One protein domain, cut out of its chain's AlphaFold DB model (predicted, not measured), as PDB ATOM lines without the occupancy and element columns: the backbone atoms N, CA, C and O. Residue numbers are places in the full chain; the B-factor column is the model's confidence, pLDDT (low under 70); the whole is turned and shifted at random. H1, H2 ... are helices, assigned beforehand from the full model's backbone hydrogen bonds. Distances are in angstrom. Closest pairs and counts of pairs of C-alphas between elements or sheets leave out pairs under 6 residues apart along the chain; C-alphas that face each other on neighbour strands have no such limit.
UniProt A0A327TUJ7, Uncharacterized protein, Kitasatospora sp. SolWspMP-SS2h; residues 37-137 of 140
ATOM      1  N   THR A  37      35.527  15.394  -2.948       90.12
ATOM      2  CA  THR A  37      36.340  16.335  -2.166       90.12
ATOM      3  C   THR A  37      36.941  17.446  -3.023       90.12
ATOM      4  O   THR A  37      36.951  18.594  -2.595       90.12
ATOM      5  N   ASP A  38      37.390  17.131  -4.242       89.69
ATOM      6  CA  ASP A  38      37.980  18.120  -5.153       89.69
ATOM      7  C   ASP A  38      36.911  19.071  -5.700       89.69
ATOM      8  O   ASP A  38      37.149  20.269  -5.833       89.69
ATOM      9  N   LEU A  39      35.718  18.534  -5.980       91.81
ATOM     10  CA  LEU A  39      34.558  19.318  -6.406       91.81
ATOM     11  C   LEU A  39      34.112  20.294  -5.316       91.81
ATOM     12  O   LEU A  39      33.911  21.471  -5.604       91.81
ATOM     13  N   SER A  40      33.993  19.824  -4.071       93.81
ATOM     14  CA  SER A  40      33.600  20.682  -2.950       93.81
ATOM     15  C   SER A  40      34.657  21.752  -2.665       93.81
ATOM     16  O   SER A  40      34.314  22.918  -2.508       93.81
ATOM     17  N   ALA A  41      35.952  21.414  -2.694       95.69
ATOM     18  CA  ALA A  41      37.016  22.401  -2.500       95.69
ATOM     19  C   ALA A  41      36.957  23.537  -3.540       95.69
ATOM     20  O   ALA A  41      37.001  24.709  -3.171       95.69
ATOM     21  N   ALA A  42      36.794  23.196  -4.821       96.38
ATOM     22  CA  ALA A  42      36.634  24.168  -5.901       96.38
ATOM     23  C   ALA A  42      35.373  25.041  -5.729       96.38
ATOM     24  O   ALA A  42      35.416  26.262  -5.870       96.38
ATOM     25  N   ALA A  43      34.245  24.432  -5.360       96.69
ATOM     26  CA  ALA A  43      32.998  25.147  -5.110       96.69
ATOM     27  C   ALA A  43      33.099  26.126  -3.923       96.69
ATOM     28  O   ALA A  43      32.604  27.255  -4.004       96.69
ATOM     29  N   GLN A  44      33.768  25.724  -2.836       96.88
ATOM     30  CA  GLN A  44      33.976  26.588  -1.672       96.88
ATOM     31  C   GLN A  44      34.877  27.786  -1.980       96.88
ATOM     32  O   GLN A  44      34.667  28.855  -1.409       96.88
ATOM     33  N   GLU A  45      35.836  27.659  -2.895       97.50
ATOM     34  CA  GLU A  45      36.664  28.791  -3.323       97.50
ATOM     35  C   GLU A  45      35.854  29.838  -4.091       97.50
ATOM     36  O   GLU A  45      35.918  31.025  -3.760       97.50
ATOM     37  N   LEU A  46      35.002  29.413  -5.029       97.56
ATOM     38  CA  LEU A  46      34.087  30.329  -5.721       97.56
ATOM     39  C   LEU A  46      33.158  31.043  -4.736       97.56
ATOM     40  O   LEU A  46      32.960  32.257  -4.836       97.56
ATOM     41  N   ARG A  47      32.631  30.308  -3.750       97.38
ATOM     42  CA  ARG A  47      31.805  30.878  -2.683       97.38
ATOM     43  C   ARG A  47      32.566  31.902  -1.855       97.38
ATOM     44  O   ARG A  47      32.031  32.975  -1.596       97.38
ATOM     45  N   ALA A  48      33.791  31.591  -1.440       96.81
ATOM     46  CA  ALA A  48      34.612  32.497  -0.647       96.81
ATOM     47  C   ALA A  48      34.888  33.806  -1.402       96.81
ATOM     48  O   ALA A  48      34.834  34.883  -0.812       96.81
ATOM     49  N   LEU A  49      35.112  33.730  -2.717       95.88
ATOM     50  CA  LEU A  49      35.291  34.911  -3.556       95.88
ATOM     51  C   LEU A  49      34.013  35.759  -3.668       95.88
ATOM     52  O   LEU A  49      34.092  36.988  -3.635       95.88
ATOM     53  N   ASP A  50      32.839  35.134  -3.779       95.69
ATOM     54  CA  ASP A  50      31.561  35.857  -3.783       95.69
ATOM     55  C   ASP A  50      31.242  36.450  -2.396       95.69
ATOM     56  O   ASP A  50      30.741  37.571  -2.306       95.69
ATOM     57  N   GLN A  51      31.595  35.765  -1.302       95.06
ATOM     58  CA  GLN A  51      31.466  36.288   0.064       95.06
ATOM     59  C   GLN A  51      32.383  37.488   0.308       95.06
ATOM     60  O   GLN A  51      31.935  38.503   0.839       95.06
ATOM     61  N   ALA A  52      33.648  37.403  -0.114       93.81
ATOM     62  CA  ALA A  52      34.610  38.498  -0.005       93.81
ATOM     63  C   ALA A  52      34.171  39.735  -0.805       93.81
ATOM     64  O   ALA A  52      34.463  40.863  -0.414       93.81
ATOM     65  N   ALA A  53      33.436  39.531  -1.899       90.50
ATOM     66  CA  ALA A  53      32.837  40.602  -2.689       90.50
ATOM     67  C   ALA A  53      31.512  41.140  -2.109       90.50
ATOM     68  O   ALA A  53      30.930  42.044  -2.706       90.50
ATOM     69  N   GLY A  54      31.006  40.585  -0.999       91.00
ATOM     70  CA  GLY A  54      29.682  40.910  -0.456       91.00
ATOM     71  C   GLY A  54      28.527  40.523  -1.389       91.00
ATOM     72  O   GLY A  54      27.431  41.061  -1.266       91.00
ATOM     73  N   ALA A  55      28.776  39.618  -2.337       85.44
ATOM     74  CA  ALA A  55      27.896  39.319  -3.462       85.44
ATOM     75  C   ALA A  55      27.017  38.077  -3.240       85.44
ATOM     76  O   ALA A  55      26.244  37.701  -4.117       85.44
ATOM     77  N   THR A  56      27.122  37.403  -2.089       87.25
ATOM     78  CA  THR A  56      26.320  36.207  -1.811       87.25
ATOM     79  C   THR A  56      26.024  36.022  -0.324       87.25
ATOM     80  O   THR A  56      26.891  36.197   0.532       87.25
ATOM     81  N   THR A  57      24.798  35.596  -0.025       88.94
ATOM     82  CA  THR A  57      24.374  35.058   1.280       88.94
ATOM     83  C   THR A  57      24.074  33.559   1.199       88.94
ATOM     84  O   THR A  57      23.541  32.975   2.140       88.94
ATOM     85  N   GLU A  58      24.389  32.934   0.063       92.25
ATOM     86  CA  GLU A  58      23.991  31.565  -0.245       92.25
ATOM     87  C   GLU A  58      24.792  30.531   0.561       92.25
ATOM     88  O   GLU A  58      25.961  30.715   0.943       92.25
ATOM     89  N   ALA A  59      24.133  29.402   0.824       92.94
ATOM     90  CA  ALA A  59      24.714  28.289   1.563       92.94
ATOM     91  C   ALA A  59      25.831  27.589   0.764       92.94
ATOM     92  O   ALA A  59      25.823  27.585  -0.467       92.94
ATOM     93  N   ALA A  60      26.760  26.944   1.479       92.50
ATOM     94  CA  ALA A  60      27.829  26.121   0.898       92.50
ATOM     95  C   ALA A  60      27.284  25.115  -0.128       92.50
ATOM     96  O   ALA A  60      27.743  25.080  -1.267       92.50
ATOM     97  N   ASP A  61      26.225  24.399   0.252       94.94
ATOM     98  CA  ASP A  61      25.601  23.368  -0.572       94.94
ATOM     99  C   ASP A  61      25.058  23.892  -1.909       94.94
ATOM    100  O   ASP A  61      24.895  23.118  -2.850       94.94
ATOM    101  N   ALA A  62      24.734  25.187  -2.019       96.50
ATOM    102  CA  ALA A  62      24.284  25.761  -3.284       96.50
ATOM    103  C   ALA A  62      25.418  25.765  -4.319       96.50
ATOM    104  O   ALA A  62      25.200  25.363  -5.463       96.50
ATOM    105  N   TYR A  63      26.629  26.138  -3.897       97.12
ATOM    106  CA  TYR A  63      27.821  26.098  -4.743       97.12
ATOM    107  C   TYR A  63      28.231  24.665  -5.041       97.12
ATOM    108  O   TYR A  63      28.473  24.351  -6.202       97.12
ATOM    109  N   ASP A  64      28.236  23.784  -4.037       95.88
ATOM    110  CA  ASP A  64      28.597  22.378  -4.239       95.88
ATOM    111  C   ASP A  64      27.677  21.720  -5.281       95.88
ATOM    112  O   ASP A  64      28.153  21.052  -6.201       95.88
ATOM    113  N   ARG A  65      26.357  21.960  -5.205       95.12
ATOM    114  CA  ARG A  65      25.396  21.447  -6.195       95.12
ATOM    115  C   ARG A  65      25.604  22.047  -7.582       95.12
ATOM    116  O   ARG A  65      25.609  21.300  -8.557       95.12
ATOM    117  N   ALA A  66      25.750  23.367  -7.680       95.50
ATOM    118  CA  ALA A  66      25.907  24.048  -8.964       95.50
ATOM    119  C   ALA A  66      27.217  23.639  -9.657       95.50
ATOM    120  O   ALA A  66      27.230  23.329 -10.849       95.50
ATOM    121  N   PHE A  67      28.304  23.548  -8.891       96.25
ATOM    122  CA  PHE A  67      29.602  23.123  -9.391       96.25
ATOM    123  C   PHE A  67      29.597  21.653  -9.804       96.25
ATOM    124  O   PHE A  67      30.066  21.323 -10.888       96.25
ATOM    125  N   ALA A  68      29.010  20.764  -8.995       93.75
ATOM    126  CA  ALA A  68      28.872  19.354  -9.354       93.75
ATOM    127  C   ALA A  68      28.024  19.162 -10.623       93.75
ATOM    128  O   ALA A  68      28.371  18.342 -11.476       93.75
ATOM    129  N   ALA A  69      26.941  19.932 -10.775       92.38
ATOM    130  CA  ALA A  69      26.098  19.897 -11.965       92.38
ATOM    131  C   ALA A  69      26.872  20.302 -13.226       92.38
ATOM    132  O   ALA A  69      26.768  19.612 -14.241       92.38
ATOM    133  N   LEU A  70      27.675  21.370 -13.155       93.19
ATOM    134  CA  LEU A  70      28.521  21.801 -14.264       93.19
ATOM    135  C   LEU A  70      29.657  20.799 -14.531       93.19
ATOM    136  O   LEU A  70      29.817  20.340 -15.657       93.19
ATOM    137  N   ALA A  71      30.389  20.365 -13.504       91.94
ATOM    138  CA  ALA A  71      31.503  19.422 -13.631       91.94
ATOM    139  C   ALA A  71      31.086  18.064 -14.227       91.94
ATOM    140  O   ALA A  71      31.869  17.421 -14.927       91.94
ATOM    141  N   ALA A  72      29.835  17.640 -14.024       90.12
ATOM    142  CA  ALA A  72      29.275  16.456 -14.676       90.12
ATOM    143  C   ALA A  72      29.163  16.591 -16.210       90.12
ATOM    144  O   ALA A  72      28.977  15.585 -16.899       90.12
ATOM    145  N   ARG A  73      29.278  17.810 -16.754       90.06
ATOM    146  CA  ARG A  73      29.237  18.149 -18.188       90.06
ATOM    147  C   ARG A  73      30.604  18.490 -18.781       90.06
ATOM    148  O   ARG A  73      30.760  18.436 -19.998       90.06
ATOM    149  N   CYS A  74      31.576  18.778 -17.928       91.00
ATOM    150  CA  CYS A  74      32.882  19.314 -18.298       91.00
ATOM    151  C   CYS A  74      33.960  18.230 -18.236       91.00
ATOM    152  O   CYS A  74      33.938  17.406 -17.322       91.00
ATOM    153  N   VAL A  75      34.892  18.176 -19.186       91.75
ATOM    154  CA  VAL A  75      36.057  17.257 -19.141       91.75
ATOM    155  C   VAL A  75      37.202  17.802 -18.287       91.75
ATOM    156  O   VAL A  75      38.089  17.050 -17.888       91.75
ATOM    157  N   GLU A  76      37.162  19.098 -18.005       91.94
ATOM    158  CA  GLU A  76      38.108  19.853 -17.202       91.94
ATOM    159  C   GLU A  76      38.247  19.269 -15.795       91.94
ATOM    160  O   GLU A  76      37.313  18.711 -15.207       91.94
ATOM    161  N   GLN A  77      39.440  19.431 -15.228       92.62
ATOM    162  CA  GLN A  77      39.646  19.168 -13.809       92.62
ATOM    163  C   GLN A  77      38.930  20.244 -12.978       92.62
ATOM    164  O   GLN A  77      38.859  21.392 -13.426       92.62
ATOM    165  N   PRO A  78      38.468  19.927 -11.752       93.44
ATOM    166  CA  PRO A  78      37.742  20.878 -10.907       93.44
ATOM    167  C   PRO A  78      38.442  22.231 -10.753       93.44
ATOM    168  O   PRO A  78      37.802  23.266 -10.853       93.44
ATOM    169  N   ARG A  79      39.770  22.240 -10.593       93.88
ATOM    170  CA  ARG A  79      40.557  23.477 -10.468       93.88
ATOM    171  C   ARG A  79      40.572  24.330 -11.734       93.88
ATOM    172  O   ARG A  79      40.499  25.547 -11.650       93.88
ATOM    173  N   THR A  80      40.658  23.705 -12.905       94.12
ATOM    174  CA  THR A  80      40.612  24.432 -14.179       94.12
ATOM    175  C   THR A  80      39.230  25.035 -14.400       94.12
ATOM    176  O   THR A  80      39.126  26.217 -14.705       94.12
ATOM    177  N   LEU A  81      38.175  24.248 -14.168       94.75
ATOM    178  CA  LEU A  81      36.795  24.705 -14.316       94.75
ATOM    179  C   LEU A  81      36.447  25.835 -13.332       94.75
ATOM    180  O   LEU A  81      35.748  26.776 -13.690       94.75
ATOM    181  N   GLU A  82      36.943  25.755 -12.097       96.56
ATOM    182  CA  GLU A  82      36.826  26.824 -11.100       96.56
ATOM    183  C   GLU A  82      37.442  28.133 -11.598       96.56
ATOM    184  O   GLU A  82      36.747  29.149 -11.642       96.56
ATOM    185  N   ALA A  83      38.695  28.092 -12.052       96.38
ATOM    186  CA  ALA A  83      39.387  29.269 -12.565       96.38
ATOM    187  C   ALA A  83      38.666  29.887 -13.774       96.38
ATOM    188  O   ALA A  83      38.566  31.112 -13.881       96.38
ATOM    189  N   GLU A  84      38.125  29.056 -14.666       96.06
ATOM    190  CA  GLU A  84      37.332  29.510 -15.809       96.06
ATOM    191  C   GLU A  84      36.037  30.202 -15.366       96.06
ATOM    192  O   GLU A  84      35.775  31.330 -15.776       96.06
ATOM    193  N   VAL A  85      35.266  29.594 -14.460       97.00
ATOM    194  CA  VAL A  85      34.045  30.199 -13.900       97.00
ATOM    195  C   VAL A  85      34.356  31.517 -13.195       97.00
ATOM    196  O   VAL A  85      33.630  32.503 -13.361       97.00
ATOM    197  N   HIS A  86      35.445  31.565 -12.423       96.19
ATOM    198  CA  HIS A  86      35.900  32.797 -11.797       96.19
ATOM    199  C   HIS A  86      36.224  33.865 -12.851       96.19
ATOM    200  O   HIS A  86      35.786  35.012 -12.696       96.19
ATOM    201  N   SER A  87      36.962  33.509 -13.904       95.56
ATOM    202  CA  SER A  87      37.326  34.422 -14.990       95.56
ATOM    203  C   SER A  87      36.092  34.958 -15.714       95.56
ATOM    204  O   SER A  87      35.955  36.170 -15.872       95.56
ATOM    205  N   THR A  88      35.132  34.091 -16.041       95.25
ATOM    206  CA  THR A  88      33.856  34.469 -16.657       95.25
ATOM    207  C   THR A  88      33.060  35.434 -15.784       95.25
ATOM    208  O   THR A  88      32.606  36.467 -16.273       95.25
ATOM    209  N   ALA A  89      32.932  35.167 -14.480       94.50
ATOM    210  CA  ALA A  89      32.262  36.090 -13.562       94.50
ATOM    211  C   ALA A  89      32.969  37.457 -13.504       94.50
ATOM    212  O   ALA A  89      32.319  38.503 -13.529       94.50
ATOM    213  N   ALA A  90      34.306  37.465 -13.474       93.44
ATOM    214  CA  ALA A  90      35.091  38.697 -13.489       93.44
ATOM    215  C   ALA A  90      34.924  39.476 -14.803       93.44
ATOM    216  O   ALA A  90      34.803  40.701 -14.773       93.44
ATOM    217  N   GLN A  91      34.865  38.782 -15.939       93.75
ATOM    218  CA  GLN A  91      34.630  39.384 -17.247       93.75
ATOM    219  C   GLN A  91      33.238  40.015 -17.331       93.75
ATOM    220  O   GLN A  91      33.121  41.174 -17.716       93.75
ATOM    221  N   LEU A  92      32.190  39.299 -16.918       92.19
ATOM    222  CA  LEU A  92      30.819  39.822 -16.884       92.19
ATOM    223  C   LEU A  92      30.718  41.075 -16.011       92.19
ATOM    224  O   LEU A  92      30.091  42.057 -16.404       92.19
ATOM    225  N   LYS A  93      31.391  41.069 -14.857       90.69
ATOM    226  CA  LYS A  93      31.469  42.235 -13.978       90.69
ATOM    227  C   LYS A  93      32.215  43.404 -14.624       90.69
ATOM    228  O   LYS A  93      31.764  44.539 -14.517       90.69
ATOM    229  N   ALA A  94      33.331  43.143 -15.305       89.94
ATOM    230  CA  ALA A  94      34.092  44.168 -16.020       89.94
ATOM    231  C   ALA A  94      33.293  44.801 -17.171       89.94
ATOM    232  O   ALA A  94      33.514  45.961 -17.501       89.94
ATOM    233  N   LEU A  95      32.350  44.053 -17.740       89.06
ATOM    234  CA  LEU A  95      31.407  44.537 -18.741       89.06
ATOM    235  C   LEU A  95      30.172  45.236 -18.120       89.06
ATOM    236  O   LEU A  95      29.243  45.583 -18.831       89.06
ATOM    237  N   GLY A  96      30.120  45.427 -16.799       86.19
ATOM    238  CA  GLY A  96      29.042  46.176 -16.139       86.19
ATOM    239  C   GLY A  96      27.906  45.327 -15.565       86.19
ATOM    240  O   GLY A  96      26.898  45.873 -15.124       86.19
ATOM    241  N   SER A  97      28.045  43.998 -15.521       85.75
ATOM    242  CA  SER A  97      27.050  43.148 -14.863       85.75
ATOM    243  C   SER A  97      27.253  43.120 -13.345       85.75
ATOM    244  O   SER A  97      28.135  42.430 -12.833       85.75
ATOM    245  N   GLU A  98      26.426  43.858 -12.604       77.75
ATOM    246  CA  GLU A  98      26.513  43.922 -11.133       77.75
ATOM    247  C   GLU A  98      25.919  42.694 -10.428       77.75
ATOM    248  O   GLU A  98      26.239  42.420  -9.273       77.75
ATOM    249  N   THR A  99      25.067  41.935 -11.119       79.25
ATOM    250  CA  THR A  99      24.319  40.804 -10.547       79.25
ATOM    251  C   THR A  99      24.975  39.445 -10.787       79.25
ATOM    252  O   THR A  99      24.545  38.450 -10.203       79.25
ATOM    253  N   GLN A 100      26.011  39.382 -11.630       86.31
ATOM    254  CA  GLN A 100      26.669  38.126 -11.990       86.31
ATOM    255  C   GLN A 100      27.657  37.706 -10.899       86.31
ATOM    256  O   GLN A 100      28.789  38.181 -10.812       86.31
ATOM    257  N   THR A 101      27.208  36.779 -10.063       93.00
ATOM    258  CA  THR A 101      28.030  36.027  -9.114       93.00
ATOM    259  C   THR A 101      28.572  34.763  -9.774       93.00
ATOM    260  O   THR A 101      28.046  34.292 -10.791       93.00
ATOM    261  N   ARG A 102      29.586  34.136  -9.177       96.19
ATOM    262  CA  ARG A 102      30.090  32.845  -9.668       96.19
ATOM    263  C   ARG A 102      29.006  31.776  -9.581       96.19
ATOM    264  O   ARG A 102      28.893  30.958 -10.487       96.19
ATOM    265  N   LEU A 103      28.142  31.833  -8.565       95.31
ATOM    266  CA  LEU A 103      26.982  30.943  -8.477       95.31
ATOM    267  C   LEU A 103      26.000  31.127  -9.643       95.31
ATOM    268  O   LEU A 103      25.496  30.139 -10.179       95.31
ATOM    269  N   THR A 104      25.725  32.367 -10.059       93.88
ATOM    270  CA  THR A 104      24.855  32.607 -11.224       93.88
ATOM    271  C   THR A 104      25.482  32.105 -12.521       93.88
ATOM    272  O   THR A 104      24.778  31.488 -13.315       93.88
ATOM    273  N   VAL A 105      26.801  32.259 -12.691       94.62
ATOM    274  CA  VAL A 105      27.544  31.709 -13.837       94.62
ATOM    275  C   VAL A 105      27.449  30.182 -13.866       94.62
ATOM    276  O   VAL A 105      27.073  29.615 -14.892       94.62
ATOM    277  N   LEU A 106      27.707  29.509 -12.736       95.94
ATOM    278  CA  LEU A 106      27.588  28.048 -12.630       95.94
ATOM    279  C   LEU A 106      26.202  27.563 -13.063       95.94
ATOM    280  O   LEU A 106      26.088  26.671 -13.903       95.94
ATOM    281  N   ASN A 107      25.150  28.167 -12.508       93.69
ATOM    282  CA  ASN A 107      23.774  27.778 -12.798       93.69
ATOM    283  C   ASN A 107      23.377  28.083 -14.246       93.69
ATOM    284  O   ASN A 107      22.737  27.254 -14.891       93.69
ATOM    285  N   GLY A 108      23.766  29.250 -14.763       91.31
ATOM    286  CA  GLY A 108      23.447  29.672 -16.123       91.31
ATOM    287  C   GLY A 108      24.043  28.737 -17.173       91.31
ATOM    288  O   GLY A 108      23.349  28.316 -18.097       91.31
ATOM    289  N   ILE A 109      25.301  28.340 -16.992       91.56
ATOM    290  CA  ILE A 109      25.988  27.447 -17.930       91.56
ATOM    291  C   ILE A 109      25.486  26.015 -17.784       91.56
ATOM    292  O   ILE A 109      25.195  25.364 -18.788       91.56
ATOM    293  N   ALA A 110      25.316  25.523 -16.554       90.06
ATOM    294  CA  ALA A 110      24.774  24.185 -16.330       90.06
ATOM    295  C   ALA A 110      23.369  24.022 -16.941       90.06
ATOM    296  O   ALA A 110      23.045  22.945 -17.438       90.06
ATOM    297  N   ALA A 111      22.555  25.084 -16.953       88.00
ATOM    298  CA  ALA A 111      21.248  25.094 -17.608       88.00
ATOM    299  C   ALA A 111      21.331  25.119 -19.148       88.00
ATOM    300  O   ALA A 111      20.418  24.630 -19.813       88.00
ATOM    301  N   ALA A 112      22.409  25.667 -19.717       85.12
ATOM    302  CA  ALA A 112      22.612  25.758 -21.161       85.12
ATOM    303  C   ALA A 112      23.114  24.447 -21.794       85.12
ATOM    304  O   ALA A 112      22.926  24.239 -22.994       85.12
ATOM    305  N   ILE A 113      23.735  23.554 -21.012       84.44
ATOM    306  CA  ILE A 113      24.269  22.278 -21.509       84.44
ATOM    307  C   ILE A 113      23.230  21.164 -21.303       84.44
ATOM    308  O   ILE A 113      22.945  20.794 -20.159       84.44
ATOM    309  N   PRO A 114      22.670  20.560 -22.372       80.62
ATOM    310  CA  PRO A 114      21.621  19.570 -22.196       80.62
ATOM    311  C   PRO A 114      22.155  18.295 -21.523       80.62
ATOM    312  O   PRO A 114      23.241  17.807 -21.853       80.62
ATOM    313  N   PRO A 115      21.377  17.677 -20.617       74.69
ATOM    314  CA  PRO A 115      21.881  16.616 -19.759       74.69
ATOM    315  C   PRO A 115      22.183  15.292 -20.477       74.69
ATOM    316  O   PRO A 115      22.814  14.411 -19.893       74.69
ATOM    317  N   ALA A 116      21.730  15.140 -21.721       76.81
ATOM    318  CA  ALA A 116      21.969  13.960 -22.546       76.81
ATOM    319  C   ALA A 116      23.318  13.996 -23.288       76.81
ATOM    320  O   ALA A 116      23.683  13.009 -23.925       76.81
ATOM    321  N   TYR A 117      24.051  15.115 -23.235       76.06
ATOM    322  CA  TYR A 117      25.304  15.265 -23.970       76.06
ATOM    323  C   TYR A 117      26.475  14.623 -23.215       76.06
ATOM    324  O   TYR A 117      26.534  14.706 -21.981       76.06
ATOM    325  N   PRO A 118      27.416  13.987 -23.938       83.50
ATOM    326  CA  PRO A 118      28.659  13.522 -23.342       83.50
ATOM    327  C   PRO A 118      29.443  14.703 -22.760       83.50
ATOM    328  O   PRO A 118      29.292  15.842 -23.207       83.50
ATOM    329  N   ARG A 119      30.313  14.418 -21.782       87.44
ATOM    330  CA  ARG A 119      31.228  15.431 -21.241       87.44
ATOM    331  C   ARG A 119      32.043  16.043 -22.381       87.44
ATOM    332  O   ARG A 119      32.554  15.318 -23.233       87.44
ATOM    333  N   SER A 120      32.165  17.364 -22.378       89.31
ATOM    334  CA  SER A 120      32.901  18.125 -23.391       89.31
ATOM    335  C   SER A 120      33.719  19.236 -22.742       89.31
ATOM    336  O   SER A 120      33.627  19.429 -21.534       89.31
ATOM    337  N   ASN A 121      34.554  19.919 -23.525       90.75
ATOM    338  CA  ASN A 121      35.241  21.115 -23.046       90.75
ATOM    339  C   ASN A 121      34.199  22.213 -22.770       90.75
ATOM    340  O   ASN A 121      33.362  22.493 -23.632       90.75
ATOM    341  N   CYS A 122      34.234  22.783 -21.570       91.44
ATOM    342  CA  CYS A 122      33.274  23.762 -21.085       91.44
ATOM    343  C   CYS A 122      33.632  25.215 -21.415       91.44
ATOM    344  O   CYS A 122      32.722  26.047 -21.436       91.44
ATOM    345  N   ALA A 123      34.887  25.522 -21.760       89.88
ATOM    346  CA  ALA A 123      35.323  26.877 -22.110       89.88
ATOM    347  C   ALA A 123      34.469  27.531 -23.224       89.88
ATOM    348  O   ALA A 123      34.002  28.652 -23.027       89.88
ATOM    349  N   PRO A 124      34.112  26.847 -24.336       90.00
ATOM    350  CA  PRO A 124      33.232  27.437 -25.349       90.00
ATOM    351  C   PRO A 124      31.831  27.798 -24.832       90.00
ATOM    352  O   PRO A 124      31.204  28.736 -25.327       90.00
ATOM    353  N   TYR A 125      31.308  27.060 -23.846       91.44
ATOM    354  CA  TYR A 125      30.001  27.351 -23.251       91.44
ATOM    355  C   TYR A 125      30.070  28.547 -22.299       91.44
ATOM    356  O   TYR A 125      29.118  29.325 -22.245       91.44
ATOM    357  N   LEU A 126      31.194  28.723 -21.598       91.38
ATOM    358  CA  LEU A 126      31.482  29.914 -20.794       91.38
ATOM    359  C   LEU A 126      31.526  31.171 -21.680       91.38
ATOM    360  O   LEU A 126      30.831  32.143 -21.387       91.38
ATOM    361  N   ASP A 127      32.234  31.126 -22.813       90.06
ATOM    362  CA  ASP A 127      32.282  32.238 -23.777       90.06
ATOM    363  C   ASP A 127      30.900  32.552 -24.365       90.06
ATOM    364  O   ASP A 127      30.477  33.709 -24.452       90.06
ATOM    365  N   THR A 128      30.153  31.505 -24.730       91.00
ATOM    366  CA  THR A 128      28.785  31.642 -25.250       91.00
ATOM    367  C   THR A 128      27.860  32.268 -24.208       91.00
ATOM    368  O   THR A 128      27.014  33.093 -24.555       91.00
ATOM    369  N   TYR A 129      28.025  31.922 -22.929       91.38
ATOM    370  CA  TYR A 129      27.269  32.537 -21.842       91.38
ATOM    371  C   TYR A 129      27.564  34.036 -21.730       91.38
ATOM    372  O   TYR A 129      26.627  34.824 -21.619       91.38
ATOM    373  N   VAL A 130      28.828  34.457 -21.845       91.00
ATOM    374  CA  VAL A 130      29.191  35.886 -21.850       91.00
ATOM    375  C   VAL A 130      28.527  36.624 -23.006       91.00
ATOM    376  O   VAL A 130      27.881  37.650 -22.787       91.00
ATOM    377  N   ALA A 131      28.613  36.076 -24.219       90.31
ATOM    378  CA  ALA A 131      27.975  36.663 -25.394       90.31
ATOM    379  C   ALA A 131      26.444  36.748 -25.242       90.31
ATOM    380  O   ALA A 131      25.834  37.754 -25.607       90.31
ATOM    381  N   ALA A 132      25.815  35.722 -24.659       89.25
ATOM    382  CA  ALA A 132      24.383  35.723 -24.386       89.25
ATOM    383  C   ALA A 132      23.992  36.826 -23.392       89.25
ATOM    384  O   ALA A 132      23.011  37.529 -23.629       89.25
ATOM    385  N   GLN A 133      24.776  37.028 -22.327       89.56
ATOM    386  CA  GLN A 133      24.521  38.095 -21.356       89.56
ATOM    387  C   GLN A 133      24.706  39.498 -21.958       89.56
ATOM    388  O   GLN A 133      23.949  40.417 -21.649       89.56
ATOM    389  N   GLN A 134      25.666  39.671 -22.869       85.62
ATOM    390  CA  GLN A 134      25.815  40.918 -23.626       85.62
ATOM    391  C   GLN A 134      24.599  41.187 -24.526       85.62
ATOM    392  O   GLN A 134      24.122  42.316 -24.610       85.62
ATOM    393  N   ALA A 135      24.055  40.149 -25.169       83.50
ATOM    394  CA  ALA A 135      22.896  40.272 -26.050       83.50
ATOM    395  C   ALA A 135      21.583  40.572 -25.302       83.50
ATOM    396  O   ALA A 135      20.686  41.196 -25.868       83.50
ATOM    397  N   THR A 136      21.454  40.151 -24.039       79.94
ATOM    398  CA  THR A 136      20.256  40.397 -23.219       79.94
ATOM    399  C   THR A 136      20.190  41.809 -22.630       79.94
ATOM    400  O   THR A 136      19.194  42.143 -21.994       79.94
ATOM    401  N   GLY A 137      21.212  42.648 -22.839       63.06
ATOM    402  CA  GLY A 137      21.250  44.024 -22.330       63.06
ATOM    403  C   GLY A 137      21.400  44.125 -20.807       63.06
ATOM    404  O   GLY A 137      21.180  45.186 -20.237       63.06
TER     405      GLY A 137
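This is residues 37 to 137 of the 140 residues of an uncharacterized protein of Kitasatospora sp. SolWspMP-SS2h (UniProt A0A327TUJ7). Three helices, H1, H3 and H5, run the same way side by side in a bowed row with H3 in the middle, and H2 and H4 pack crosswise over one side of that row, H2 on H1 and H4 reaching the whole row. The printed part has 101 residues with five named helices, H1 to H5 in order along the chain, and no named strand; the class is all helix. It is compact, with a radius of gyration of the C-alphas of 12.5 A, and spans 33 by 31 by 18 A.

H1, residues 37 to 52, begins with C-alpha 37 at (36.340, 16.335, -2.166) and is 22.3 A long from first to last C-alpha. H2, residues 60 to 71, measures 16.4 A. H3, residues 78 to 94, is the longest at 24.1 A. H4, residues 102 to 112, measures 15.4 A and begins with C-alpha 102 at (30.090, 32.845, -9.668). H5, residues 123 to 135, measures 18.7 A and ends with C-alpha 135 at (22.896, 40.272, -26.050).

H4 is the hub, touching the other four helices. Its closest C-alphas to H2 are those of Ala 110 and Leu 70, 4.9 A apart, at a steep tilt of 39 degrees. H3 touches it with residues 85 to 89 alone, about perpendicular at 77 degrees; the closest C-alphas are those of Ala 89 and Arg 102, 5.5 A. H1 and H3 touch, closest at the C-alphas of Leu 39 and Pro 78, 5.7 A, at a shallow tilt of 21 degrees, the same way. H3 and H5 touch, closest at the C-alphas of Leu 92 and Val 130, 6.5 A, at a shallow tilt of 19 degrees, the same way. H1 and H2 touch at a steep tilt of 59 degrees, opposite ways, closest at the C-alphas of Ala 43 and Asp 64, 5.3 A. H5 is apart from H1 and H2. In H1, H2, H3, H4 and H5 every O i to N i+4 pair is within hydrogen-bond range.

The C-alphas farthest apart are those of Thr 37 and Gly 137, 37.4 A. The printed part has no cut, and its four links between helices are short. Mean pLDDT of the printed part is 91.0; residue 137 is under 70.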